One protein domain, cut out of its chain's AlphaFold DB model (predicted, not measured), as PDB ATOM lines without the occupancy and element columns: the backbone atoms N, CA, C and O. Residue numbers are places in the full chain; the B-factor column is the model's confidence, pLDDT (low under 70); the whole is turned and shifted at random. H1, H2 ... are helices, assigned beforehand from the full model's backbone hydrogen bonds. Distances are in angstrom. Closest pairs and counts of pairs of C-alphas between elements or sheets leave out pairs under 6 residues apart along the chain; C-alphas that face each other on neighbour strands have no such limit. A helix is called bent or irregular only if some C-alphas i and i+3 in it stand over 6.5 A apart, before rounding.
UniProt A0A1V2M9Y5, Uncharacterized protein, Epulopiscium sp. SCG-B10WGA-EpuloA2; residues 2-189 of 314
ATOM      1  N   LEU A   2     104.968 134.568  88.968       93.62
ATOM      2  CA  LEU A   2     106.072 135.134  89.776       93.62
ATOM      3  C   LEU A   2     107.065 134.070  90.288       93.62
ATOM      4  O   LEU A   2     108.273 134.221  90.134       93.62
ATOM      5  N   GLU A   3     106.553 132.951  90.812       92.44
ATOM      6  CA  GLU A   3     107.370 131.797  91.224       92.44
ATOM      7  C   GLU A   3     108.296 131.300  90.104       92.44
ATOM      8  O   GLU A   3     109.445 130.955  90.365       92.44
ATOM      9  N   PHE A   4     107.824 131.302  88.853       94.38
ATOM     10  CA  PHE A   4     108.624 130.878  87.708       94.38
ATOM     11  C   PHE A   4     109.884 131.737  87.558       94.38
ATOM     12  O   PHE A   4     110.961 131.182  87.371       94.38
ATOM     13  N   TYR A   5     109.784 133.061  87.684       95.25
ATOM     14  CA  TYR A   5     110.966 133.920  87.632       95.25
ATOM     15  C   TYR A   5     111.868 133.700  88.846       95.25
ATOM     16  O   TYR A   5     113.050 133.406  88.689       95.25
ATOM     17  N   LEU A   6     111.310 133.769  90.058       94.12
ATOM     18  CA  LEU A   6     112.105 133.743  91.290       94.12
ATOM     19  C   LEU A   6     112.863 132.426  91.498       94.12
ATOM     20  O   LEU A   6     113.998 132.453  91.957       94.12
ATOM     21  N   CYS A   7     112.287 131.282  91.118       93.06
ATOM     22  CA  CYS A   7     112.958 129.981  91.232       93.06
ATOM     23  C   CYS A   7     114.169 129.822  90.300       93.06
ATOM     24  O   CYS A   7     114.949 128.886  90.475       93.06
ATOM     25  N   ASN A   8     114.320 130.699  89.305       92.69
ATOM     26  CA  ASN A   8     115.443 130.686  88.371       92.69
ATOM     27  C   ASN A   8     116.452 131.822  88.625       92.69
ATOM     28  O   ASN A   8     117.408 131.977  87.865       92.69
ATOM     29  N   LEU A   9     116.260 132.604  89.691       93.12
ATOM     30  CA  LEU A   9     117.101 133.740  90.060       93.12
ATOM     31  C   LEU A   9     117.754 133.508  91.432       93.12
ATOM     32  O   LEU A   9     117.320 132.667  92.218       93.12
ATOM     33  N   ASP A  10     118.826 134.249  91.717       93.38
ATOM     34  CA  ASP A  10     119.469 134.235  93.036       93.38
ATOM     35  C   ASP A  10     118.510 134.803  94.102       93.38
ATOM     36  O   ASP A  10     117.789 135.771  93.853       93.38
ATOM     37  N   GLU A  11     118.520 134.239  95.313       94.25
ATOM     38  CA  GLU A  11     117.655 134.677  96.422       94.25
ATOM     39  C   GLU A  11     117.835 136.159  96.794       94.25
ATOM     40  O   GLU A  11     116.951 136.778  97.388       94.25
ATOM     41  N   LYS A  12     118.968 136.776  96.440       95.75
ATOM     42  CA  LYS A  12     119.173 138.218  96.617       95.75
ATOM     43  C   LYS A  12     118.181 139.053  95.819       95.75
ATOM     44  O   LYS A  12     117.832 140.129  96.288       95.75
ATOM     45  N   VAL A  13     117.712 138.565  94.670       96.56
ATOM     46  CA  VAL A  13     116.708 139.260  93.854       96.56
ATOM     47  C   VAL A  13     115.391 139.354  94.618       96.56
ATOM     48  O   VAL A  13     114.870 140.451  94.793       96.56
ATOM     49  N   SER A  14     114.880 138.240  95.151       96.19
ATOM     50  CA  SER A  14     113.621 138.250  95.911       96.19
ATOM     51  C   SER A  14     113.738 139.041  97.217       96.19
ATOM     52  O   SER A  14     112.823 139.786  97.564       96.19
ATOM     53  N   ASN A  15     114.878 138.960  97.910       96.88
ATOM     54  CA  ASN A  15     115.145 139.796  99.083       96.88
ATOM     55  C   ASN A  15     115.158 141.292  98.733       96.88
ATOM     56  O   ASN A  15     114.645 142.107  99.497       96.88
ATOM     57  N   GLN A  16     115.724 141.661  97.583       97.44
ATOM     58  CA  GLN A  16     115.748 143.048  97.129       97.44
ATOM     59  C   GLN A  16     114.359 143.553  96.751       97.44
ATOM     60  O   GLN A  16     114.014 144.667  97.133       97.44
ATOM     61  N   MET A  17     113.532 142.715  96.120       97.62
ATOM     62  CA  MET A  17     112.129 143.046  95.864       97.62
ATOM     63  C   MET A  17     111.381 143.366  97.161       97.62
ATOM     64  O   MET A  17     110.640 144.343  97.214       97.62
ATOM     65  N   VAL A  18     111.613 142.594  98.228       96.69
ATOM     66  CA  VAL A  18     111.045 142.887  99.556       96.69
ATOM     67  C   VAL A  18     111.580 144.209 100.111       96.69
ATOM     68  O   VAL A  18     110.800 145.011 100.608       96.69
ATOM     69  N   ASN A  19     112.889 144.462 100.012       96.75
ATOM     70  CA  ASN A  19     113.496 145.708 100.500       96.75
ATOM     71  C   ASN A  19     113.022 146.956  99.740       96.75
ATOM     72  O   ASN A  19     113.070 148.051 100.295       96.75
ATOM     73  N   ASN A  20     112.603 146.784  98.487       95.75
ATOM     74  CA  ASN A  20     112.085 147.841  97.628       95.75
ATOM     75  C   ASN A  20     110.550 147.942  97.667       95.75
ATOM     76  O   ASN A  20     109.981 148.649  96.840       95.75
ATOM     77  N   ASP A  21     109.882 147.243  98.595       95.56
ATOM     78  CA  ASP A  21     108.423 147.234  98.739       95.56
ATOM     79  C   ASP A  21     107.697 146.888  97.421       95.56
ATOM     80  O   ASP A  21     106.729 147.543  97.033       95.56
ATOM     81  N   ALA A  22     108.169 145.853  96.713       96.00
ATOM     82  CA  ALA A  22     107.576 145.411  95.454       96.00
ATOM     83  C   ALA A  22     106.090 145.058  95.620       96.00
ATOM     84  O   ALA A  22     105.726 144.150  96.373       96.00
ATOM     85  N   ILE A  23     105.232 145.750  94.871       95.56
ATOM     86  CA  ILE A  23     103.780 145.556  94.874       95.56
ATOM     87  C   ILE A  23     103.317 145.346  93.433       95.56
ATOM     88  O   ILE A  23     103.565 146.186  92.572       95.56
ATOM     89  N   LEU A  24     102.601 144.244  93.197       95.19
ATOM     90  CA  LEU A  24     101.793 144.046  91.993       95.19
ATOM     91  C   LEU A  24     100.363 144.497  92.293       95.19
ATOM     92  O   LEU A  24      99.723 143.958  93.203       95.19
ATOM     93  N   ILE A  25      99.856 145.462  91.536       94.12
ATOM     94  CA  ILE A  25      98.460 145.894  91.596       94.12
ATOM     95  C   ILE A  25      97.703 145.321  90.397       94.12
ATOM     96  O   ILE A  25      98.202 145.308  89.280       94.12
ATOM     97  N   ILE A  26      96.483 144.839  90.639       92.81
ATOM     98  CA  ILE A  26      95.624 144.259  89.596       92.81
ATOM     99  C   ILE A  26      94.355 145.110  89.487       92.81
ATOM    100  O   ILE A  26      93.332 144.781  90.100       92.81
ATOM    101  N   PRO A  27      94.421 146.271  88.812       91.69
ATOM    102  CA  PRO A  27      93.252 147.106  88.577       91.69
ATOM    103  C   PRO A  27      92.288 146.451  87.577       91.69
ATOM    104  O   PRO A  27      92.682 145.734  86.657       91.69
ATOM    105  N   ASN A  28      90.994 146.743  87.723       90.69
ATOM    106  CA  ASN A  28      90.012 146.411  86.689       90.69
ATOM    107  C   ASN A  28      90.225 147.303  85.457       90.69
ATOM    108  O   ASN A  28      90.578 148.469  85.614       90.69
ATOM    109  N   GLY A  29      89.895 146.802  84.265       90.00
ATOM    110  CA  GLY A  29      89.923 147.573  83.016       90.00
ATOM    111  C   GLY A  29      91.108 147.229  82.115       90.00
ATOM    112  O   GLY A  29      91.591 146.103  82.163       90.00
ATOM    113  N   THR A  30      91.522 148.190  81.289       87.88
ATOM    114  CA  THR A  30      92.590 148.090  80.275       87.88
ATOM    115  C   THR A  30      93.655 149.165  80.521       87.88
ATOM    116  O   THR A  30      93.295 150.291  80.904       87.88
ATOM    117  N   HIS A  31      94.932 148.846  80.278       85.38
ATOM    118  CA  HIS A  31      96.034 149.811  80.314       85.38
ATOM    119  C   HIS A  31      95.774 150.991  79.362       85.38
ATOM    120  O   HIS A  31      95.157 150.837  78.308       85.38
ATOM    121  N   GLY A  32      96.172 152.202  79.760       81.81
ATOM    122  CA  GLY A  32      95.976 153.439  78.987       81.81
ATOM    123  C   GLY A  32      94.533 153.975  78.920       81.81
ATOM    124  O   GLY A  32      94.331 155.185  78.811       81.81
ATOM    125  N   GLU A  33      93.514 153.120  79.042       85.69
ATOM    126  CA  GLU A  33      92.097 153.521  79.001       85.69
ATOM    127  C   GLU A  33      91.510 153.781  80.394       85.69
ATOM    128  O   GLU A  33      90.626 154.629  80.582       85.69
ATOM    129  N   THR A  34      91.994 153.045  81.394       82.88
ATOM    130  CA  THR A  34      91.448 153.085  82.751       82.88
ATOM    131  C   THR A  34      92.043 154.238  83.545       82.88
ATOM    132  O   THR A  34      93.243 154.307  83.790       82.88
ATOM    133  N   LYS A  35      91.186 155.137  84.039       81.69
ATOM    134  CA  LYS A  35      91.615 156.189  84.967       81.69
ATOM    135  C   LYS A  35      91.777 155.618  86.371       81.69
ATOM    136  O   LYS A  35      90.781 155.373  87.051       81.69
ATOM    137  N   MET A  36      93.020 155.461  86.815       78.44
ATOM    138  CA  MET A  36      93.306 155.134  88.209       78.44
ATOM    139  C   MET A  36      92.981 156.317  89.131       78.44
ATOM    140  O   MET A  36      93.198 157.482  88.790       78.44
ATOM    141  N   SER A  37      92.418 156.014  90.304       79.81
ATOM    142  CA  SER A  37      92.213 157.016  91.356       79.81
ATOM    143  C   SER A  37      93.563 157.535  91.849       79.81
ATOM    144  O   SER A  37      94.518 156.772  91.934       79.81
ATOM    145  N   ILE A  38      93.631 158.800  92.267       77.88
ATOM    146  CA  ILE A  38      94.828 159.329  92.942       77.88
ATOM    147  C   ILE A  38      95.090 158.649  94.296       77.88
ATOM    148  O   ILE A  38      96.215 158.656  94.780       77.88
ATOM    149  N   ASP A  39      94.058 158.030  94.878       82.50
ATOM    150  CA  ASP A  39      94.155 157.227  96.101       82.50
ATOM    151  C   ASP A  39      94.480 155.744  95.813       82.50
ATOM    152  O   ASP A  39      94.404 154.910  96.717       82.50
ATOM    153  N   ALA A  40      94.766 155.377  94.556       80.38
ATOM    154  CA  ALA A  40      95.136 154.010  94.203       80.38
ATOM    155  C   ALA A  40      96.491 153.625  94.819       80.38
ATOM    156  O   ALA A  40      97.364 154.465  95.036       80.38
ATOM    157  N   LEU A  41      96.658 152.330  95.099       81.56
ATOM    158  CA  LEU A  41      97.950 151.786  95.504       81.56
ATOM    159  C   LEU A  41      98.970 151.996  94.382       81.56
ATOM    160  O   LEU A  41      98.640 151.836  93.210       81.56
ATOM    161  N   PHE A  42     100.198 152.338  94.760       85.06
ATOM    162  CA  PHE A  42     101.327 152.440  93.841       85.06
ATOM    163  C   PHE A  42     102.020 151.078  93.718       85.06
ATOM    164  O   PHE A  42     102.208 150.395  94.728       85.06
ATOM    165  N   GLY A  43     102.387 150.689  92.500       90.31
ATOM    166  CA  GLY A  43     103.058 149.425  92.199       90.31
ATOM    167  C   GLY A  43     103.073 149.145  90.698       90.31
ATOM    168  O   GLY A  43     102.594 149.971  89.924       90.31
ATOM    169  N   GLN A  44     103.596 147.979  90.313       94.31
ATOM    170  CA  GLN A  44     103.498 147.475  88.942       94.31
ATOM    171  C   GLN A  44     102.049 147.097  88.646       94.31
ATOM    172  O   GLN A  44     101.482 146.274  89.373       94.31
ATOM    173  N   ASP A  45     101.443 147.675  87.616       93.25
ATOM    174  CA  ASP A  45     100.078 147.376  87.213       93.25
ATOM    175  C   ASP A  45      99.994 146.239  86.194       93.25
ATOM    176  O   ASP A  45     100.707 146.192  85.205       93.25
ATOM    177  N   LEU A  46      99.073 145.310  86.445       95.00
ATOM    178  CA  LEU A  46      98.639 144.297  85.489       95.00
ATOM    179  C   LEU A  46      97.118 144.382  85.392       95.00
ATOM    180  O   LEU A  46      96.413 143.960  86.314       95.00
ATOM    181  N   TYR A  47      96.599 144.972  84.315       93.44
ATOM    182  CA  TYR A  47      95.163 145.214  84.213       93.44
ATOM    183  C   TYR A  47      94.390 143.922  83.959       93.44
ATOM    184  O   TYR A  47      94.839 143.019  83.260       93.44
ATOM    185  N   GLN A  48      93.167 143.853  84.484       92.56
ATOM    186  CA  GLN A  48      92.279 142.700  84.312       92.56
ATOM    187  C   GLN A  48      92.113 142.274  82.844       92.56
ATOM    188  O   GLN A  48      92.107 141.078  82.560       92.56
ATOM    189  N   ASN A  49      91.967 143.231  81.921       91.75
ATOM    190  CA  ASN A  49      91.771 142.948  80.497       91.75
ATOM    191  C   ASN A  49      93.077 142.599  79.765       91.75
ATOM    192  O   ASN A  49      93.057 142.454  78.547       91.75
ATOM    193  N   GLU A  50      94.185 142.455  80.492       92.69
ATOM    194  CA  GLU A  50      95.492 142.042  79.973       92.69
ATOM    195  C   GLU A  50      95.913 140.649  80.471       92.69
ATOM    196  O   GLU A  50      97.018 140.173  80.204       92.69
ATOM    197  N   ILE A  51      95.031 139.981  81.223       92.44
ATOM    198  CA  ILE A  51      95.291 138.668  81.812       92.44
ATOM    199  C   ILE A  51      94.616 137.586  80.974       92.44
ATOM    200  O   ILE A  51      93.398 137.389  81.044       92.44
ATOM    201  N   SER A  52      95.420 136.820  80.236       91.31
ATOM    202  CA  SER A  52      94.952 135.634  79.522       91.31
ATOM    203  C   SER A  52      95.156 134.370  80.361       91.31
ATOM    204  O   SER A  52      96.267 133.865  80.528       91.31
ATOM    205  N   ASN A  53      94.069 133.806  80.897       92.00
ATOM    206  CA  ASN A  53      94.147 132.531  81.617       92.00
ATOM    207  C   ASN A  53      94.402 131.380  80.639       92.00
ATOM    208  O   ASN A  53      93.700 131.248  79.631       92.00
ATOM    209  N   VAL A  54      95.328 130.480  80.977       94.81
ATOM    210  CA  VAL A  54      95.551 129.236  80.226       94.81
ATOM    211  C   VAL A  54      94.227 128.476  80.092       94.81
ATOM    212  O   VAL A  54      93.559 128.204  81.082       94.81
ATOM    213  N   GLY A  55      93.826 128.130  78.866       94.25
ATOM    214  CA  GLY A  55      92.559 127.432  78.600       94.25
ATOM    215  C   GLY A  55      91.336 128.333  78.399       94.25
ATOM    216  O   GLY A  55      90.312 127.844  77.922       94.25
ATOM    217  N   SER A  56      91.427 129.634  78.689       94.31
ATOM    218  CA  SER A  56      90.370 130.593  78.341       94.31
ATOM    219  C   SER A  56      90.224 130.737  76.824       94.31
ATOM    220  O   SER A  56      91.168 130.493  76.072       94.31
ATOM    221  N   LYS A  57      89.051 131.183  76.351       93.38
ATOM    222  CA  LYS A  57      88.810 131.399  74.912       93.38
ATOM    223  C   LYS A  57      89.889 132.283  74.274       93.38
ATOM    224  O   LYS A  57      90.422 131.913  73.236       93.38
ATOM    225  N   TRP A  58      90.242 133.388  74.928       93.00
ATOM    226  CA  TRP A  58      91.296 134.289  74.468       93.00
ATOM    227  C   TRP A  58      92.632 133.553  74.286       93.00
ATOM    228  O   TRP A  58      93.200 133.547  73.192       93.00
ATOM    229  N   TYR A  59      93.098 132.855  75.324       94.25
ATOM    230  CA  TYR A  59      94.360 132.117  75.274       94.25
ATOM    231  C   TYR A  59      94.379 131.073  74.149       94.25
ATOM    232  O   TYR A  59      95.385 130.934  73.442       94.25
ATOM    233  N   MET A  60      93.267 130.343  73.996       94.75
ATOM    234  CA  MET A  60      93.113 129.241  73.044       94.75
ATOM    235  C   MET A  60      92.999 129.715  71.592       94.75
ATOM    236  O   MET A  60      93.499 129.038  70.690       94.75
ATOM    237  N   ASP A  61      92.392 130.878  71.366       93.38
ATOM    238  CA  ASP A  61      92.243 131.459  70.033       93.38
ATOM    239  C   ASP A  61      93.496 132.228  69.587       93.38
ATOM    240  O   ASP A  61      93.682 132.424  68.391       93.38
ATOM    241  N   ASN A  62      94.402 132.581  70.514       92.56
ATOM    242  CA  ASN A  62      95.495 133.538  70.272       92.56
ATOM    243  C   ASN A  62      94.937 134.845  69.707       92.56
ATOM    244  O   ASN A  62      95.330 135.287  68.633       92.56
ATOM    245  N   ASP A  63      93.963 135.413  70.406       92.12
ATOM    246  CA  ASP A  63      93.386 136.692  70.013       92.12
ATOM    247  C   ASP A  63      94.382 137.832  70.301       92.12
ATOM    248  O   ASP A  63      94.691 138.121  71.457       92.12
ATOM    249  N   TYR A  64      94.907 138.433  69.227       92.06
ATOM    250  CA  TYR A  64      95.874 139.537  69.248       92.06
ATOM    251  C   TYR A  64      95.207 140.923  69.169       92.06
ATOM    252  O   TYR A  64      95.917 141.927  69.102       92.06
ATOM    253  N   GLU A  65      93.867 141.003  69.174       89.00
ATOM    254  CA  GLU A  65      93.148 142.275  69.369       89.00
ATOM    255  C   GLU A  65      93.306 142.795  70.812       89.00
ATOM    256  O   GLU A  65      93.021 143.958  71.095       89.00
ATOM    257  N   HIS A  66      93.795 141.939  71.713       84.56
ATOM    258  CA  HIS A  66      94.043 142.216  73.122       84.56
ATOM    259  C   HIS A  66      95.508 141.910  73.479       84.56
ATOM    260  O   HIS A  66      96.120 140.998  72.921       84.56
ATOM    261  N   ARG A  67      96.070 142.647  74.444       85.56
ATOM    262  CA  ARG A  67      97.443 142.460  74.942       85.56
ATOM    263  C   ARG A  67      97.473 141.423  76.068       85.56
ATOM    264  O   ARG A  67      96.823 141.632  77.083       85.56
ATOM    265  N   ASP A  68      98.221 140.331  75.915       91.12
ATOM    266  CA  ASP A  68      98.454 139.349  76.991       91.12
ATOM    267  C   ASP A  68      99.714 139.719  77.784       91.12
ATOM    268  O   ASP A  68     100.809 139.250  77.489       91.12
ATOM    269  N   ALA A  69      99.556 140.567  78.798       93.38
ATOM    270  CA  ALA A  69     100.676 141.197  79.497       93.38
ATOM    271  C   ALA A  69     101.151 140.428  80.738       93.38
ATOM    272  O   ALA A  69     102.026 140.878  81.471       93.38
ATOM    273  N   THR A  70     100.578 139.261  81.044       93.56
ATOM    274  CA  THR A  70     100.838 138.604  82.341       93.56
ATOM    275  C   THR A  70     102.314 138.239  82.530       93.56
ATOM    276  O   THR A  70     102.841 138.332  83.639       93.56
ATOM    277  N   MET A  71     102.992 137.787  81.470       93.75
ATOM    278  CA  MET A  71     104.428 137.482  81.535       93.75
ATOM    279  C   MET A  71     105.272 138.754  81.623       93.75
ATOM    280  O   MET A  71     106.230 138.798  82.391       93.75
ATOM    281  N   GLU A  72     104.887 139.764  80.853       95.31
ATOM    282  CA  GLU A  72     105.517 141.075  80.764       95.31
ATOM    283  C   GLU A  72     105.478 141.822  82.102       95.31
ATOM    284  O   GLU A  72     106.523 142.033  82.713       95.31
ATOM    285  N   GLU A  73     104.292 142.095  82.647       96.81
ATOM    286  CA  GLU A  73     104.130 142.897  83.867       96.81
ATOM    287  C   GLU A  73     104.730 142.220  85.098       96.81
ATOM    288  O   GLU A  73     105.331 142.854  85.967       96.81
ATOM    289  N   ILE A  74     104.640 140.891  85.181       96.69
ATOM    290  CA  ILE A  74     105.288 140.160  86.273       96.69
ATOM    291  C   ILE A  74     106.812 140.202  86.120       96.69
ATOM    292  O   ILE A  74     107.515 140.239  87.134       96.69
ATOM    293  N   PHE A  75     107.340 140.203  84.893       96.69
ATOM    294  CA  PHE A  75     108.766 140.414  84.688       96.69
ATOM    295  C   PHE A  75     109.177 141.847  85.037       96.69
ATOM    296  O   PHE A  75     110.157 141.986  85.764       96.69
ATOM    297  N   HIS A  76     108.433 142.879  84.622       97.00
ATOM    298  CA  HIS A  76     108.696 144.271  85.007       97.00
ATOM    299  C   HIS A  76     108.806 144.422  86.525       97.00
ATOM    300  O   HIS A  76     109.804 144.945  87.018       97.00
ATOM    301  N   LEU A  77     107.885 143.818  87.286       97.50
ATOM    302  CA  LEU A  77     107.962 143.784  88.749       97.50
ATOM    303  C   LEU A  77     109.279 143.169  89.262       97.50
ATOM    304  O   LEU A  77     109.918 143.713  90.163       97.50
ATOM    305  N   VAL A  78     109.687 142.012  88.733       97.12
ATOM    306  CA  VAL A  78     110.934 141.337  89.148       97.12
ATOM    307  C   VAL A  78     112.164 142.141  88.728       97.12
ATOM    308  O   VAL A  78     113.162 142.193  89.454       97.12
ATOM    309  N   HIS A  79     112.098 142.769  87.561       96.06
ATOM    310  CA  HIS A  79     113.187 143.532  86.991       96.06
ATOM    311  C   HIS A  79     113.405 144.834  87.762       96.06
ATOM    312  O   HIS A  79     114.488 145.023  88.307       96.06
ATOM    313  N   ASP A  80     112.377 145.662  87.922       94.12
ATOM    314  CA  ASP A  80     112.495 146.992  88.526       94.12
ATOM    315  C   ASP A  80     112.813 146.941  90.021       94.12
ATOM    316  O   ASP A  80     113.599 147.743  90.531       94.12
ATOM    317  N   TYR A  81     112.243 145.963  90.732       95.44
ATOM    318  CA  TYR A  81     112.388 145.868  92.183       95.44
ATOM    319  C   TYR A  81     113.483 144.892  92.620       95.44
ATOM    320  O   TYR A  81     113.876 144.921  93.786       95.44
ATOM    321  N   GLY A  82     113.980 144.032  91.728       96.31
ATOM    322  CA  GLY A  82     114.905 142.951  92.072       96.31
ATOM    323  C   GLY A  82     116.217 142.968  91.288       96.31
ATOM    324  O   GLY A  82     117.289 143.077  91.888       96.31
ATOM    325  N   ILE A  83     116.147 142.813  89.963       96.44
ATOM    326  CA  ILE A  83     117.331 142.678  89.089       96.44
ATOM    327  C   ILE A  83     118.019 144.035  88.883       96.44
ATOM    328  O   ILE A  83     119.222 144.163  89.125       96.44
ATOM    329  N   GLY A  84     117.231 145.051  88.535       94.12
ATOM    330  CA  GLY A  84     117.643 146.417  88.247       94.12
ATOM    331  C   GLY A  84     118.060 146.646  86.801       94.12
ATOM    332  O   GLY A  84     118.295 145.703  86.049       94.12
ATOM    333  N   THR A  85     118.199 147.922  86.452       93.94
ATOM    334  CA  THR A  85     118.663 148.385  85.137       93.94
ATOM    335  C   THR A  85     120.014 149.079  85.221       93.94
ATOM    336  O   THR A  85     120.521 149.360  86.311       93.94
ATOM    337  N   SER A  86     120.600 149.438  84.077       90.81
ATOM    338  CA  SER A  86     121.790 150.301  84.063       90.81
ATOM    339  C   SER A  86     121.550 151.684  84.691       90.81
ATOM    340  O   SER A  86     122.471 152.250  85.284       90.81
ATOM    341  N   GLN A  87     120.327 152.220  84.601       89.06
ATOM    342  CA  GLN A  87     119.954 153.519  85.181       89.06
ATOM    343  C   GLN A  87     119.481 153.410  86.637       89.06
ATOM    344  O   GLN A  87     119.645 154.358  87.408       89.06
ATOM    345  N   ASN A  88     118.949 152.253  87.033       89.50
ATOM    346  CA  ASN A  88     118.505 151.950  88.388       89.50
ATOM    347  C   ASN A  88     119.012 150.563  88.840       89.50
ATOM    348  O   ASN A  88     118.234 149.603  88.870       89.50
ATOM    349  N   PRO A  89     120.310 150.422  89.172       89.25
ATOM    350  CA  PRO A  89     120.891 149.129  89.534       89.25
ATOM    351  C   PRO A  89     120.315 148.576  90.843       89.25
ATOM    352  O   PRO A  89     120.140 149.322  91.805       89.25
ATOM    353  N   GLN A  90     120.089 147.259  90.900       93.00
ATOM    354  CA  GLN A  90     119.560 146.564  92.082       93.00
ATOM    355  C   GLN A  90     120.480 145.397  92.498       93.00
ATOM    356  O   GLN A  90     121.687 145.587  92.664       93.00
ATOM    357  N   ALA A  91     119.935 144.199  92.743       88.69
ATOM    358  CA  ALA A  91     120.660 143.123  93.415       88.69
ATOM    359  C   ALA A  91     121.450 142.185  92.490       88.69
ATOM    360  O   ALA A  91     122.426 141.589  92.960       88.69
ATOM    361  N   ASP A  92     121.084 142.053  91.209       86.50
ATOM    362  CA  ASP A  92     121.783 141.164  90.266       86.50
ATOM    363  C   ASP A  92     122.380 141.914  89.071       86.50
ATOM    364  O   ASP A  92     121.917 141.843  87.932       86.50
ATOM    365  N   ASN A  93     123.510 142.569  89.339       84.88
ATOM    366  CA  ASN A  93     124.275 143.297  88.330       84.88
ATOM    367  C   ASN A  93     124.739 142.424  87.152       84.88
ATOM    368  O   ASN A  93     125.040 142.965  86.094       84.88
ATOM    369  N   LYS A  94     124.857 141.095  87.303       91.75
ATOM    370  CA  LYS A  94     125.301 140.241  86.189       91.75
ATOM    371  C   LYS A  94     124.176 140.035  85.189       91.75
ATOM    372  O   LYS A  94     124.428 140.109  83.990       91.75
ATOM    373  N   ILE A  95     122.969 139.758  85.679       94.38
ATOM    374  CA  ILE A  95     121.779 139.636  84.837       94.38
ATOM    375  C   ILE A  95     121.440 140.999  84.230       94.38
ATOM    376  O   ILE A  95     121.332 141.083  83.010       94.38
ATOM    377  N   ALA A  96     121.405 142.061  85.043       95.44
ATOM    378  CA  ALA A  96     121.163 143.425  84.571       95.44
ATOM    379  C   ALA A  96     122.144 143.826  83.453       95.44
ATOM    380  O   ALA A  96     121.728 144.277  82.390       95.44
ATOM    381  N   GLN A  97     123.449 143.562  83.624       95.69
ATOM    382  CA  GLN A  97     124.445 143.862  82.588       95.69
ATOM    383  C   GLN A  97     124.210 143.070  81.297       95.69
ATOM    384  O   GLN A  97     124.371 143.619  80.213       95.69
ATOM    385  N   LYS A  98     123.815 141.793  81.381       97.19
ATOM    386  CA  LYS A  98     123.507 140.997  80.182       97.19
ATOM    387  C   LYS A  98     122.301 141.540  79.423       97.19
ATOM    388  O   LYS A  98     122.318 141.528  78.194       97.19
ATOM    389  N   ILE A  99     121.273 141.990  80.141       98.19
ATOM    390  CA  ILE A  99     120.100 142.632  79.540       98.19
ATOM    391  C   ILE A  99     120.526 143.945  78.875       98.19
ATOM    392  O   ILE A  99     120.227 144.146  77.699       98.19
ATOM    393  N   ALA A 100     121.305 144.783  79.563       97.75
ATOM    394  CA  ALA A 100     121.821 146.040  79.022       97.75
ATOM    395  C   ALA A 100     122.686 145.842  77.761       97.75
ATOM    396  O   ALA A 100     122.477 146.520  76.754       97.75
ATOM    397  N   ASP A 101     123.610 144.875  77.774       98.19
ATOM    398  CA  ASP A 101     124.483 144.569  76.635       98.19
ATOM    399  C   ASP A 101     123.676 144.106  75.411       98.19
ATOM    400  O   ASP A 101     123.931 144.541  74.283       98.19
ATOM    401  N   ALA A 102     122.679 143.242  75.624       98.69
ATOM    402  CA  ALA A 102     121.805 142.766  74.557       98.69
ATOM    403  C   ALA A 102     120.905 143.894  74.015       98.69
ATOM    404  O   ALA A 102     120.820 144.065  72.799       98.69
ATOM    405  N   THR A 103     120.350 144.732  74.897       98.62
ATOM    406  CA  THR A 103     119.546 145.916  74.533       98.62
ATOM    407  C   THR A 103     120.353 146.881  73.667       98.62
ATOM    408  O   THR A 103     119.900 147.306  72.604       98.62
ATOM    409  N   GLN A 104     121.591 147.186  74.074       97.94
ATOM    410  CA  GLN A 104     122.480 148.069  73.322       97.94
ATOM    411  C   GLN A 104     122.852 147.482  71.956       97.94
ATOM    412  O   GLN A 104     122.952 148.223  70.981       97.94
ATOM    413  N   ASN A 105     123.076 146.168  71.872       98.44
ATOM    414  CA  ASN A 105     123.357 145.505  70.601       98.44
ATOM    415  C   ASN A 105     122.152 145.527  69.649       98.44
ATOM    416  O   ASN A 105     122.329 145.596  68.433       98.44
ATOM    417  N   ALA A 106     120.943 145.442  70.197       98.56
ATOM    418  CA  ALA A 106     119.707 145.382  69.433       98.56
ATOM    419  C   ALA A 106     119.294 146.736  68.826       98.56
ATOM    420  O   ALA A 106     118.479 146.761  67.901       98.56
ATOM    421  N   LEU A 107     119.876 147.845  69.299       98.56
ATOM    422  CA  LEU A 107     119.632 149.196  68.793       98.56
ATOM    423  C   LEU A 107     120.779 149.701  67.901       98.56
ATOM    424  O   LEU A 107     121.959 149.472  68.185       98.56
ATOM    425  N   PRO A 108     120.477 150.475  66.843       98.19
ATOM    426  CA  PRO A 108     121.498 151.197  66.096       98.19
ATOM    427  C   PRO A 108     122.283 152.166  66.988       98.19
ATOM    428  O   PRO A 108     121.728 152.839  67.857       98.19
ATOM    429  N   LYS A 109     123.587 152.324  66.727       96.56
ATOM    430  CA  LYS A 109     124.428 153.282  67.473       96.56
ATOM    431  C   LYS A 109     124.020 154.740  67.255       96.56
ATOM    432  O   LYS A 109     124.262 155.569  68.128       96.56
ATOM    433  N   ASN A 110     123.476 155.061  66.080       97.31
ATOM    434  CA  ASN A 110     122.954 156.390  65.788       97.31
ATOM    435  C   ASN A 110     121.431 156.386  65.952       97.31
ATOM    436  O   ASN A 110     120.738 155.626  65.277       97.31
ATOM    437  N   LYS A 111     120.934 157.267  66.823       97.00
ATOM    438  CA  LYS A 111     119.510 157.393  67.146       97.00
ATOM    439  C   LYS A 111     118.647 157.810  65.961       97.00
ATOM    440  O   LYS A 111     117.456 157.551  65.978       97.00
ATOM    441  N   GLU A 112     119.226 158.401  64.913       97.12
ATOM    442  CA  GLU A 112     118.472 158.725  63.690       97.12
ATOM    443  C   GLU A 112     117.898 157.485  62.980       97.12
ATOM    444  O   GLU A 112     116.974 157.620  62.184       97.12
ATOM    445  N   PHE A 113     118.434 156.293  63.272       98.31
ATOM    446  CA  PHE A 113     117.947 155.022  62.733       98.31
ATOM    447  C   PHE A 113     117.068 154.238  63.714       98.31
ATOM    448  O   PHE A 113     116.601 153.156  63.364       98.31
ATOM    449  N   TRP A 114     116.844 154.733  64.934       98.25
ATOM    450  CA  TRP A 114     115.936 154.072  65.873       98.25
ATOM    451  C   TRP A 114     114.512 154.057  65.307       98.25
ATOM    452  O   TRP A 114     114.081 155.011  64.660       98.25
ATOM    453  N   GLY A 115     113.815 152.936  65.485       97.31
ATOM    454  CA  GLY A 115     112.511 152.690  64.867       97.31
ATOM    455  C   GLY A 115     112.552 152.364  63.368       97.31
ATOM    456  O   GLY A 115     111.518 152.025  62.800       97.31
ATOM    457  N   ILE A 116     113.719 152.423  62.716       97.69
ATOM    458  CA  ILE A 116     113.887 152.121  61.282       97.69
ATOM    459  C   ILE A 116     114.773 150.886  61.094       97.69
ATOM    460  O   ILE A 116     114.422 149.966  60.358       97.69
ATOM    461  N   GLU A 117     115.927 150.882  61.756       97.56
ATOM    462  CA  GLU A 117     116.884 149.782  61.788       97.56
ATOM    463  C   GLU A 117     117.004 149.235  63.217       97.56
ATOM    464  O   GLU A 117     116.613 149.883  64.187       97.56
ATOM    465  N   GLY A 118     117.604 148.054  63.352       97.69
ATOM    466  CA  GLY A 118     117.763 147.366  64.631       97.69
ATOM    467  C   GLY A 118     116.977 146.064  64.675       97.69
ATOM    468  O   GLY A 118     116.564 145.534  63.642       97.69
ATOM    469  N   LEU A 119     116.826 145.527  65.881       98.62
ATOM    470  CA  LEU A 119     116.153 144.249  66.117       98.62
ATOM    471  C   LEU A 119     114.813 144.407  66.842       98.62
ATOM    472  O   LEU A 119     114.034 143.457  66.840       98.62
ATOM    473  N   TRP A 120     114.553 145.564  67.458       98.50
ATOM    474  CA  TRP A 120     113.357 145.823  68.256       98.50
ATOM    475  C   TRP A 120     112.935 147.300  68.209       98.50
ATOM    476  O   TRP A 120     113.707 148.148  67.753       98.50
ATOM    477  N   GLY A 121     111.709 147.593  68.658       97.75
ATOM    478  CA  GLY A 121     111.103 148.928  68.595       97.75
ATOM    479  C   GLY A 121     110.898 149.449  67.174       97.75
ATOM    480  O   GLY A 121     110.852 150.657  66.952       97.75
ATOM    481  N   LEU A 122     110.819 148.545  66.194       97.81
ATOM    482  CA  LEU A 122     110.633 148.899  64.791       97.81
ATOM    483  C   LEU A 122     109.274 149.584  64.594       97.81
ATOM    484  O   LEU A 122     108.246 149.093  65.051       97.81
ATOM    485  N   GLY A 123     109.280 150.705  63.878       96.94
ATOM    486  CA  GLY A 123     108.094 151.507  63.589       96.94
ATOM    487  C   GLY A 123     107.830 152.660  64.558       96.94
ATOM    488  O   GLY A 123     106.993 153.495  64.223       96.94
ATOM    489  N   ASP A 124     108.545 152.761  65.689       97.00
ATOM    490  CA  ASP A 124     108.235 153.764  66.719       97.00
ATOM    491  C   ASP A 124     109.483 154.396  67.372       97.00
ATOM    492  O   ASP A 124     110.008 153.946  68.392       97.00
ATOM    493  N   LEU A 125     109.984 155.473  66.755       97.50
ATOM    494  CA  LEU A 125     111.104 156.253  67.294       97.50
ATOM    495  C   LEU A 125     110.727 156.982  68.591       97.50
ATOM    496  O   LEU A 125     111.547 157.053  69.505       97.50
ATOM    497  N   ASP A 126     109.530 157.565  68.645       97.75
ATOM    498  CA  ASP A 126     109.122 158.407  69.770       97.75
ATOM    499  C   ASP A 126     108.993 157.563  71.042       97.75
ATOM    500  O   ASP A 126     109.511 157.968  72.085       97.75
ATOM    501  N   TRP A 127     108.438 156.351  70.929       96.94
ATOM    502  CA  TRP A 127     108.395 155.376  72.017       96.94
ATOM    503  C   TRP A 127     109.795 154.998  72.512       96.94
ATOM    504  O   TRP A 127     110.078 155.105  73.701       96.94
ATOM    505  N   LEU A 128     110.734 154.656  71.620       98.19
ATOM    506  CA  LEU A 128     112.107 154.331  72.036       98.19
ATOM    507  C   LEU A 128     112.808 155.498  72.758       98.19
ATOM    508  O   LEU A 128     113.590 155.281  73.686       98.19
ATOM    509  N   LEU A 129     112.550 156.744  72.350       97.81
ATOM    510  CA  LEU A 129     113.097 157.929  73.020       97.81
ATOM    511  C   LEU A 129     112.446 158.185  74.387       97.81
ATOM    512  O   LEU A 129     113.124 158.655  75.305       97.81
ATOM    513  N   GLU A 130     111.154 157.888  74.529       97.19
ATOM    514  CA  GLU A 130     110.444 157.907  75.810       97.19
ATOM    515  C   GLU A 130     111.037 156.872  76.768       97.19
ATOM    516  O   GLU A 130     111.511 157.247  77.844       97.19
ATOM    517  N   LEU A 131     111.158 155.618  76.325       96.56
ATOM    518  CA  LEU A 131     111.737 154.538  77.123       96.56
ATOM    519  C   LEU A 131     113.168 154.840  77.575       96.56
ATOM    520  O   LEU A 131     113.564 154.551  78.704       96.56
ATOM    521  N   GLU A 132     113.984 155.438  76.705       96.19
ATOM    522  CA  GLU A 132     115.348 155.814  77.074       96.19
ATOM    523  C   GLU A 132     115.361 156.829  78.218       96.19
ATOM    524  O   GLU A 132     116.152 156.709  79.162       96.19
ATOM    525  N   LYS A 133     114.496 157.840  78.116       95.50
ATOM    526  CA  LYS A 133     114.388 158.923  79.091       95.50
ATOM    527  C   LYS A 133     113.879 158.417  80.439       95.50
ATOM    528  O   LYS A 133     114.276 158.963  81.467       95.50
ATOM    529  N   GLU A 134     113.007 157.420  80.426       93.00
ATOM    530  CA  GLU A 134     112.447 156.794  81.626       93.00
ATOM    531  C   GLU A 134     113.349 155.698  82.206       93.00
ATOM    532  O   GLU A 134     113.201 155.326  83.368       93.00
ATOM    533  N   GLY A 135     114.330 155.229  81.433       92.69
ATOM    534  CA  GLY A 135     115.211 154.135  81.832       92.69
ATOM    535  C   GLY A 135     114.557 152.759  81.720       92.69
ATOM    536  O   GLY A 135     114.952 151.855  82.457       92.69
ATOM    537  N   SER A 136     113.594 152.613  80.803       95.19
ATOM    538  CA  SER A 136     112.788 151.410  80.569       95.19
ATOM    539  C   SER A 136     113.163 150.616  79.302       95.19
ATOM    540  O   SER A 136     112.571 149.580  79.022       95.19
ATOM    541  N   LEU A 137     114.183 151.032  78.534       97.44
ATOM    542  CA  LEU A 137     114.606 150.302  77.319       97.44
ATOM    543  C   LEU A 137     114.947 148.824  77.580       97.44
ATOM    544  O   LEU A 137     114.650 147.964  76.758       97.44
ATOM    545  N   GLU A 138     115.621 148.544  78.695       97.94
ATOM    546  CA  GLU A 138     116.093 147.198  79.048       97.94
ATOM    547  C   GLU A 138     114.926 146.255  79.355       97.94
ATOM    548  O   GLU A 138     114.948 145.084  78.974       97.94
ATOM    549  N   GLN A 139     113.898 146.792  80.008       95.31
ATOM    550  CA  GLN A 139     112.646 146.130  80.331       95.31
ATOM    551  C   GLN A 139     111.920 145.703  79.049       95.31
ATOM    552  O   GLN A 139     111.701 144.514  78.829       95.31
ATOM    553  N   GLU A 140     111.598 146.673  78.192       97.12
ATOM    554  CA  GLU A 140     110.780 146.458  76.993       97.12
ATOM    555  C   GLU A 140     111.489 145.576  75.961       97.12
ATOM    556  O   GLU A 140     110.890 144.682  75.351       97.12
ATOM    557  N   TYR A 141     112.805 145.754  75.804       98.62
ATOM    558  CA  TYR A 141     113.598 144.861  74.968       98.62
ATOM    559  C   TYR A 141     113.567 143.427  75.499       98.62
ATOM    560  O   TYR A 141     113.359 142.488  74.727       98.62
ATOM    561  N   PHE A 142     113.766 143.229  76.809       98.44
ATOM    562  CA  PHE A 142     113.732 141.891  77.389       98.44
ATOM    563  C   PHE A 142     112.389 141.209  77.138       98.44
ATOM    564  O   PHE A 142     112.359 140.047  76.728       98.44
ATOM    565  N   VAL A 143     111.291 141.929  77.360       97.75
ATOM    566  CA  VAL A 143     109.932 141.431  77.148       97.75
ATOM    567  C   VAL A 143     109.718 141.033  75.687       97.75
ATOM    568  O   VAL A 143     109.268 139.918  75.424       97.75
ATOM    569  N   SER A 144     110.165 141.860  74.739       98.00
ATOM    570  CA  SER A 144     110.111 141.546  73.303       98.00
ATOM    571  C   SER A 144     110.744 140.179  72.982       98.00
ATOM    572  O   SER A 144     110.193 139.368  72.229       98.00
ATOM    573  N   VAL A 145     111.897 139.880  73.595       98.69
ATOM    574  CA  VAL A 145     112.576 138.579  73.464       98.69
ATOM    575  C   VAL A 145     111.803 137.475  74.195       98.69
ATOM    576  O   VAL A 145     111.635 136.377  73.659       98.69
ATOM    577  N   LEU A 146     111.349 137.747  75.421       98.50
ATOM    578  CA  LEU A 146     110.659 136.820  76.321       98.50
ATOM    579  C   LEU A 146     109.397 136.234  75.697       98.50
ATOM    580  O   LEU A 146     109.226 135.011  75.690       98.50
ATOM    581  N   GLU A 147     108.527 137.082  75.168       97.38
ATOM    582  CA  GLU A 147     107.243 136.659  74.625       97.38
ATOM    583  C   GLU A 147     107.422 135.766  73.393       97.38
ATOM    584  O   GLU A 147     106.843 134.677  73.299       97.38
ATOM    585  N   SER A 148     108.320 136.154  72.482       98.00
ATOM    586  CA  SER A 148     108.688 135.328  71.328       98.00
ATOM    587  C   SER A 148     109.395 134.038  71.751       98.00
ATOM    588  O   SER A 148     109.241 132.990  71.118       98.00
ATOM    589  N   TYR A 149     110.149 134.067  72.852       98.56
ATOM    590  CA  TYR A 149     110.778 132.870  73.394       98.56
ATOM    591  C   TYR A 149     109.735 131.890  73.940       98.56
ATOM    592  O   TYR A 149     109.897 130.689  73.753       98.56
ATOM    593  N   TYR A 150     108.650 132.338  74.565       97.69
ATOM    594  CA  TYR A 150     107.583 131.450  75.051       97.69
ATOM    595  C   TYR A 150     106.422 131.253  74.069       97.69
ATOM    596  O   TYR A 150     105.407 130.664  74.430       97.69
ATOM    597  N   GLY A 151     106.618 131.631  72.802       96.88
ATOM    598  CA  GLY A 151     105.715 131.290  71.702       96.88
ATOM    599  C   GLY A 151     104.444 132.131  71.647       96.88
ATOM    600  O   GLY A 151     103.514 131.743  70.945       96.88
ATOM    601  N   LEU A 152     104.400 133.266  72.354       96.00
ATOM    602  CA  LEU A 152     103.247 134.171  72.346       96.00
ATOM    603  C   LEU A 152     103.008 134.759  70.953       96.00
ATOM    604  O   LEU A 152     101.864 134.977  70.584       96.00
ATOM    605  N   TRP A 153     104.072 134.921  70.162       97.00
ATOM    606  CA  TRP A 153     104.022 135.523  68.828       97.00
ATOM    607  C   TRP A 153     104.071 134.524  67.675       97.00
ATOM    608  O   TRP A 153     103.874 134.908  66.528       97.00
ATOM    609  N   GLU A 154     104.330 133.238  67.919       96.50
ATOM    610  CA  GLU A 154     104.533 132.260  66.835       96.50
ATOM    611  C   GLU A 154     103.274 132.069  65.968       96.50
ATOM    612  O   GLU A 154     103.381 131.783  64.776       96.50
ATOM    613  N   ALA A 155     102.086 132.291  66.542       95.62
ATOM    614  CA  ALA A 155     100.807 132.182  65.841       95.62
ATOM    615  C   ALA A 155     100.416 133.462  65.087       95.62
ATOM    616  O   ALA A 155      99.428 133.455  64.358       95.62
ATOM    617  N   TRP A 156     101.163 134.554  65.260       95.56
ATOM    618  CA  TRP A 156     100.859 135.835  64.642       95.56
ATOM    619  C   TRP A 156     101.195 135.823  63.151       95.56
ATOM    620  O   TRP A 156     102.316 135.485  62.749       95.56
ATOM    621  N   THR A 157     100.230 136.213  62.318       94.06
ATOM    622  CA  THR A 157     100.361 136.149  60.853       94.06
ATOM    623  C   THR A 157     100.249 137.490  60.143       94.06
ATOM    624  O   THR A 157     100.524 137.533  58.948       94.06
ATOM    625  N   GLU A 158      99.839 138.570  60.816       95.19
ATOM    626  CA  GLU A 158      99.614 139.850  60.124       95.19
ATOM    627  C   GLU A 158     100.907 140.633  59.871       95.19
ATOM    628  O   GLU A 158     100.951 141.456  58.957       95.19
ATOM    629  N   ALA A 159     101.973 140.334  60.619       94.25
ATOM    630  CA  ALA A 159     103.301 140.886  60.392       94.25
ATOM    631  C   ALA A 159     104.412 139.831  60.545       94.25
ATOM    632  O   ALA A 159     104.251 138.760  61.154       94.25
ATOM    633  N   ASP A 160     105.568 140.163  59.975       94.44
ATOM    634  CA  ASP A 160     106.826 139.503  60.305       94.44
ATOM    635  C   ASP A 160     107.294 139.978  61.682       94.44
ATOM    636  O   ASP A 160     107.117 141.142  62.026       94.44
ATOM    637  N   GLY A 161     107.927 139.091  62.453       96.56
ATOM    638  CA  GLY A 161     108.412 139.442  63.787       96.56
ATOM    639  C   GLY A 161     107.349 139.390  64.895       96.56
ATOM    640  O   GLY A 161     106.158 139.214  64.635       96.56
ATOM    641  N   GLY A 162     107.815 139.421  66.144       96.31
ATOM    642  CA  GLY A 162     106.985 139.456  67.348       96.31
ATOM    643  C   GLY A 162     106.583 140.880  67.722       96.31
ATOM    644  O   GLY A 162     106.996 141.835  67.066       96.31
ATOM    645  N   MET A 163     105.766 141.018  68.765       94.94
ATOM    646  CA  MET A 163     105.270 142.300  69.278       94.94
ATOM    647  C   MET A 163     104.654 143.180  68.177       94.94
ATOM    648  O   MET A 163     105.108 144.283  67.895       94.94
ATOM    649  N   TRP A 164     103.660 142.633  67.468       95.19
ATOM    650  CA  TRP A 164     103.027 143.254  66.287       95.19
ATOM    651  C   TRP A 164     104.010 143.688  65.177       95.19
ATOM    652  O   TRP A 164     103.681 144.512  64.328       95.19
ATOM    653  N   GLY A 165     105.203 143.092  65.144       96.50
ATOM    654  CA  GLY A 165     106.271 143.398  64.192       96.50
ATOM    655  C   GLY A 165     107.293 144.422  64.685       96.50
ATOM    656  O   GLY A 165     108.232 144.729  63.950       96.50
ATOM    657  N   SER A 166     107.168 144.915  65.921       97.12
ATOM    658  CA  SER A 166     108.180 145.791  66.515       97.12
ATOM    659  C   SER A 166     109.471 145.029  66.847       97.12
ATOM    660  O   SER A 166     110.538 145.640  66.842       97.12
ATOM    661  N   TYR A 167     109.410 143.705  67.065       98.56
ATOM    662  CA  TYR A 167     110.561 142.830  67.316       98.56
ATOM    663  C   TYR A 167     110.810 141.851  66.164       98.56
ATOM    664  O   TYR A 167     109.900 141.199  65.673       98.56
ATOM    665  N   ILE A 168     112.062 141.659  65.746       98.38
ATOM    666  CA  ILE A 168     112.419 140.962  64.492       98.38
ATOM    667  C   ILE A 168     112.103 139.444  64.447       98.38
ATOM    668  O   ILE A 168     112.170 138.809  63.382       98.38
ATOM    669  N   ALA A 169     111.795 138.817  65.586       98.31
ATOM    670  CA  ALA A 169     111.622 137.366  65.718       98.31
ATOM    671  C   ALA A 169     110.316 136.984  66.435       98.31
ATOM    672  O   ALA A 169     109.950 137.615  67.417       98.31
ATOM    673  N   LYS A 170     109.662 135.901  65.984       97.00
ATOM    674  CA  LYS A 170     108.453 135.296  66.588       97.00
ATOM    675  C   LYS A 170     108.723 134.008  67.354       97.00
ATOM    676  O   LYS A 170     107.952 133.633  68.228       97.00
ATOM    677  N   THR A 171     109.789 133.297  66.986       97.81
ATOM    678  CA  THR A 171     110.094 131.962  67.523       97.81
ATOM    679  C   THR A 171     111.476 131.915  68.150       97.81
ATOM    680  O   THR A 171     112.384 132.635  67.736       97.81
ATOM    681  N   ARG A 172     111.712 130.962  69.060       97.56
ATOM    682  CA  ARG A 172     113.055 130.705  69.621       97.56
ATOM    683  C   ARG A 172     114.139 130.510  68.572       97.56
ATOM    684  O   ARG A 172     115.280 130.919  68.782       97.56
ATOM    685  N   ASN A 173     113.804 129.831  67.476       98.19
ATOM    686  CA  ASN A 173     114.762 129.596  66.407       98.19
ATOM    687  C   ASN A 173     115.093 130.902  65.675       98.19
ATOM    688  O   ASN A 173     116.258 131.143  65.374       98.19
ATOM    689  N   GLU A 174     114.099 131.758  65.440       98.62
ATOM    690  CA  GLU A 174     114.339 133.083  64.874       98.62
ATOM    691  C   GLU A 174     115.130 133.983  65.820       98.62
ATOM    692  O   GLU A 174     116.062 134.618  65.346       98.62
ATOM    693  N   ILE A 175     114.849 133.985  67.131       98.75
ATOM    694  CA  ILE A 175     115.653 134.739  68.112       98.75
ATOM    695  C   ILE A 175     117.114 134.298  67.991       98.75
ATOM    696  O   ILE A 175     117.989 135.111  67.741       98.75
ATOM    697  N   LYS A 176     117.396 132.989  68.030       98.38
ATOM    698  CA  LYS A 176     118.768 132.472  67.901       98.38
ATOM    699  C   LYS A 176     119.473 132.897  66.602       98.38
ATOM    700  O   LYS A 176     120.695 133.020  66.589       98.38
ATOM    701  N   GLN A 177     118.730 133.053  65.508       98.56
ATOM    702  CA  GLN A 177     119.280 133.394  64.193       98.56
ATOM    703  C   GLN A 177     119.423 134.902  63.967       98.56
ATOM    704  O   GLN A 177     120.405 135.327  63.363       98.56
ATOM    705  N   LYS A 178     118.439 135.689  64.410       98.56
ATOM    706  CA  LYS A 178     118.311 137.125  64.127       98.56
ATOM    707  C   LYS A 178     118.797 137.999  65.288       98.56
ATOM    708  O   LYS A 178     119.258 139.106  65.046       98.56
ATOM    709  N   ASP A 179     118.748 137.486  66.515       98.69
ATOM    710  CA  ASP A 179     119.136 138.163  67.755       98.69
ATOM    711  C   ASP A 179     119.892 137.204  68.698       98.69
ATOM    712  O   ASP A 179     119.409 136.754  69.742       98.69
ATOM    713  N   ALA A 180     121.106 136.827  68.288       98.56
ATOM    714  CA  ALA A 180     121.905 135.837  69.009       98.56
ATOM    715  C   ALA A 180     122.250 136.267  70.448       98.56
ATOM    716  O   ALA A 180     122.303 135.407  71.330       98.56
ATOM    717  N   LEU A 181     122.453 137.570  70.693       98.62
ATOM    718  CA  LEU A 181     122.692 138.090  72.041       98.62
ATOM    719  C   LEU A 181     121.412 138.112  72.876       98.62
ATOM    720  O   LEU A 181     121.482 137.725  74.039       98.62
ATOM    721  N   GLY A 182     120.250 138.433  72.297       98.69
ATOM    722  CA  GLY A 182     118.963 138.256  72.970       98.69
ATOM    723  C   GLY A 182     118.717 136.800  73.380       98.69
ATOM    724  O   GLY A 182     118.338 136.523  74.518       98.69
ATOM    725  N   TYR A 183     119.035 135.843  72.496       98.69
ATOM    726  CA  TYR A 183     118.953 134.411  72.808       98.69
ATOM    727  C   TYR A 183     119.901 133.997  73.942       98.69
ATOM    728  O   TYR A 183     119.502 133.265  74.851       98.69
ATOM    729  N   GLU A 184     121.164 134.428  73.901       98.56
ATOM    730  CA  GLU A 184     122.133 134.146  74.966       98.56
ATOM    731  C   GLU A 184     121.689 134.758  76.299       98.56
ATOM    732  O   GLU A 184     121.744 134.095  77.335       98.56
ATOM    733  N   MET A 185     121.211 136.000  76.264       98.25
ATOM    734  CA  MET A 185     120.736 136.741  77.422       98.25
ATOM    735  C   MET A 185     119.586 135.993  78.108       98.25
ATOM    736  O   MET A 185     119.752 135.588  79.265       98.25
ATOM    737  N   ILE A 186     118.501 135.676  77.393       98.06
ATOM    738  CA  ILE A 186     117.335 135.011  77.994       98.06
ATOM    739  C   ILE A 186     117.650 133.592  78.480       98.06
ATOM    740  O   ILE A 186     117.239 133.196  79.570       98.06
ATOM    741  N   THR A 187     118.440 132.825  77.721       97.50
ATOM    742  CA  THR A 187     118.798 131.444  78.100       97.50
ATOM    743  C   THR A 187     119.824 131.360  79.220       97.50
ATOM    744  O   THR A 187     120.082 130.271  79.735       97.50
ATOM    745  N   SER A 188     120.413 132.489  79.617       95.56
ATOM    746  CA  SER A 188     121.388 132.497  80.698       95.56
ATOM    747  C   SER A 188     120.775 132.414  82.093       95.56
ATOM    748  O   SER A 188     121.499 132.074  83.029       95.56
ATOM    749  N   PHE A 189     119.472 132.679  82.225       94.00
ATOM    750  CA  PHE A 189     118.759 132.552  83.496       94.00
ATOM    751  C   PHE A 189     117.314 132.058  83.372       94.00
ATOM    752  O   PHE A 189     116.778 131.606  84.372       94.00
TER     753      PHE A 189
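AT A GLANCE: This is residues 2 to 189 of the 314 residues of an uncharacterized protein of Epulopiscium sp. SCG-B10WGA-EpuloA2 (UniProt A0A1V2M9Y5). Two helices, H4 and H7, meet at a steep tilt in the middle; H1 and H2 pack on H4, while H5 and the H8-H9 helical hairpin pack on H7. Long loops fill much of the rest, with H3 far out and H6 near one end of H7. The printed part has 188 residues, with helices H1 to H9 in chain order and no named strand; the class is all helix, though under half of the residues, 85, are in named elements. It is compact and rounded, with a radius of gyration of the C-alphas of 16.3 A and spans of 41 by 39 by 31 A.

IN THESE COORDINATES: H1, residues 2 to 6, begins at C-alpha 2 (106.072, 135.134, 89.776). H2 is residues 11 to 19 and H3 57 to 61. H4, 70 to 83, 18.3 A, is only just irregular: C-alphas 80 and 83 are 6.50 A apart. H5 is 93 to 106, 19.6 A; H6 125 to 134; H7 137 to 149, 18.3 A; H8 172 to 178. H9, 180 to 187, ends at C-alpha 187 (118.798, 131.444, 78.100).

HOW THE PARTS SIT: H4 and H7 touch, closest C-alphas Glu 72 and Val 143 at 5.7 A, at 44 degrees, a steep tilt, opposite ways. H2 touches H4, about perpendicular at 88 degrees, closest C-alphas Val 13 and Gly 82, 4.5 A. H5 touches H9 at a shallow tilt of 30 degrees, closest C-alphas Ala 102 and Leu 181, 5.4 A. Every O i to N i+4 pair is within hydrogen-bond range except in H7, 8 of 9.

THE WHOLE: The C-alphas of Asp 39 and Gln 177 are farthest apart, 47.1 A. The printed part has no cut. The links H2 to H3, H5 to H6 and H7 to H8 are long. No printed residue is under 70 in pLDDT.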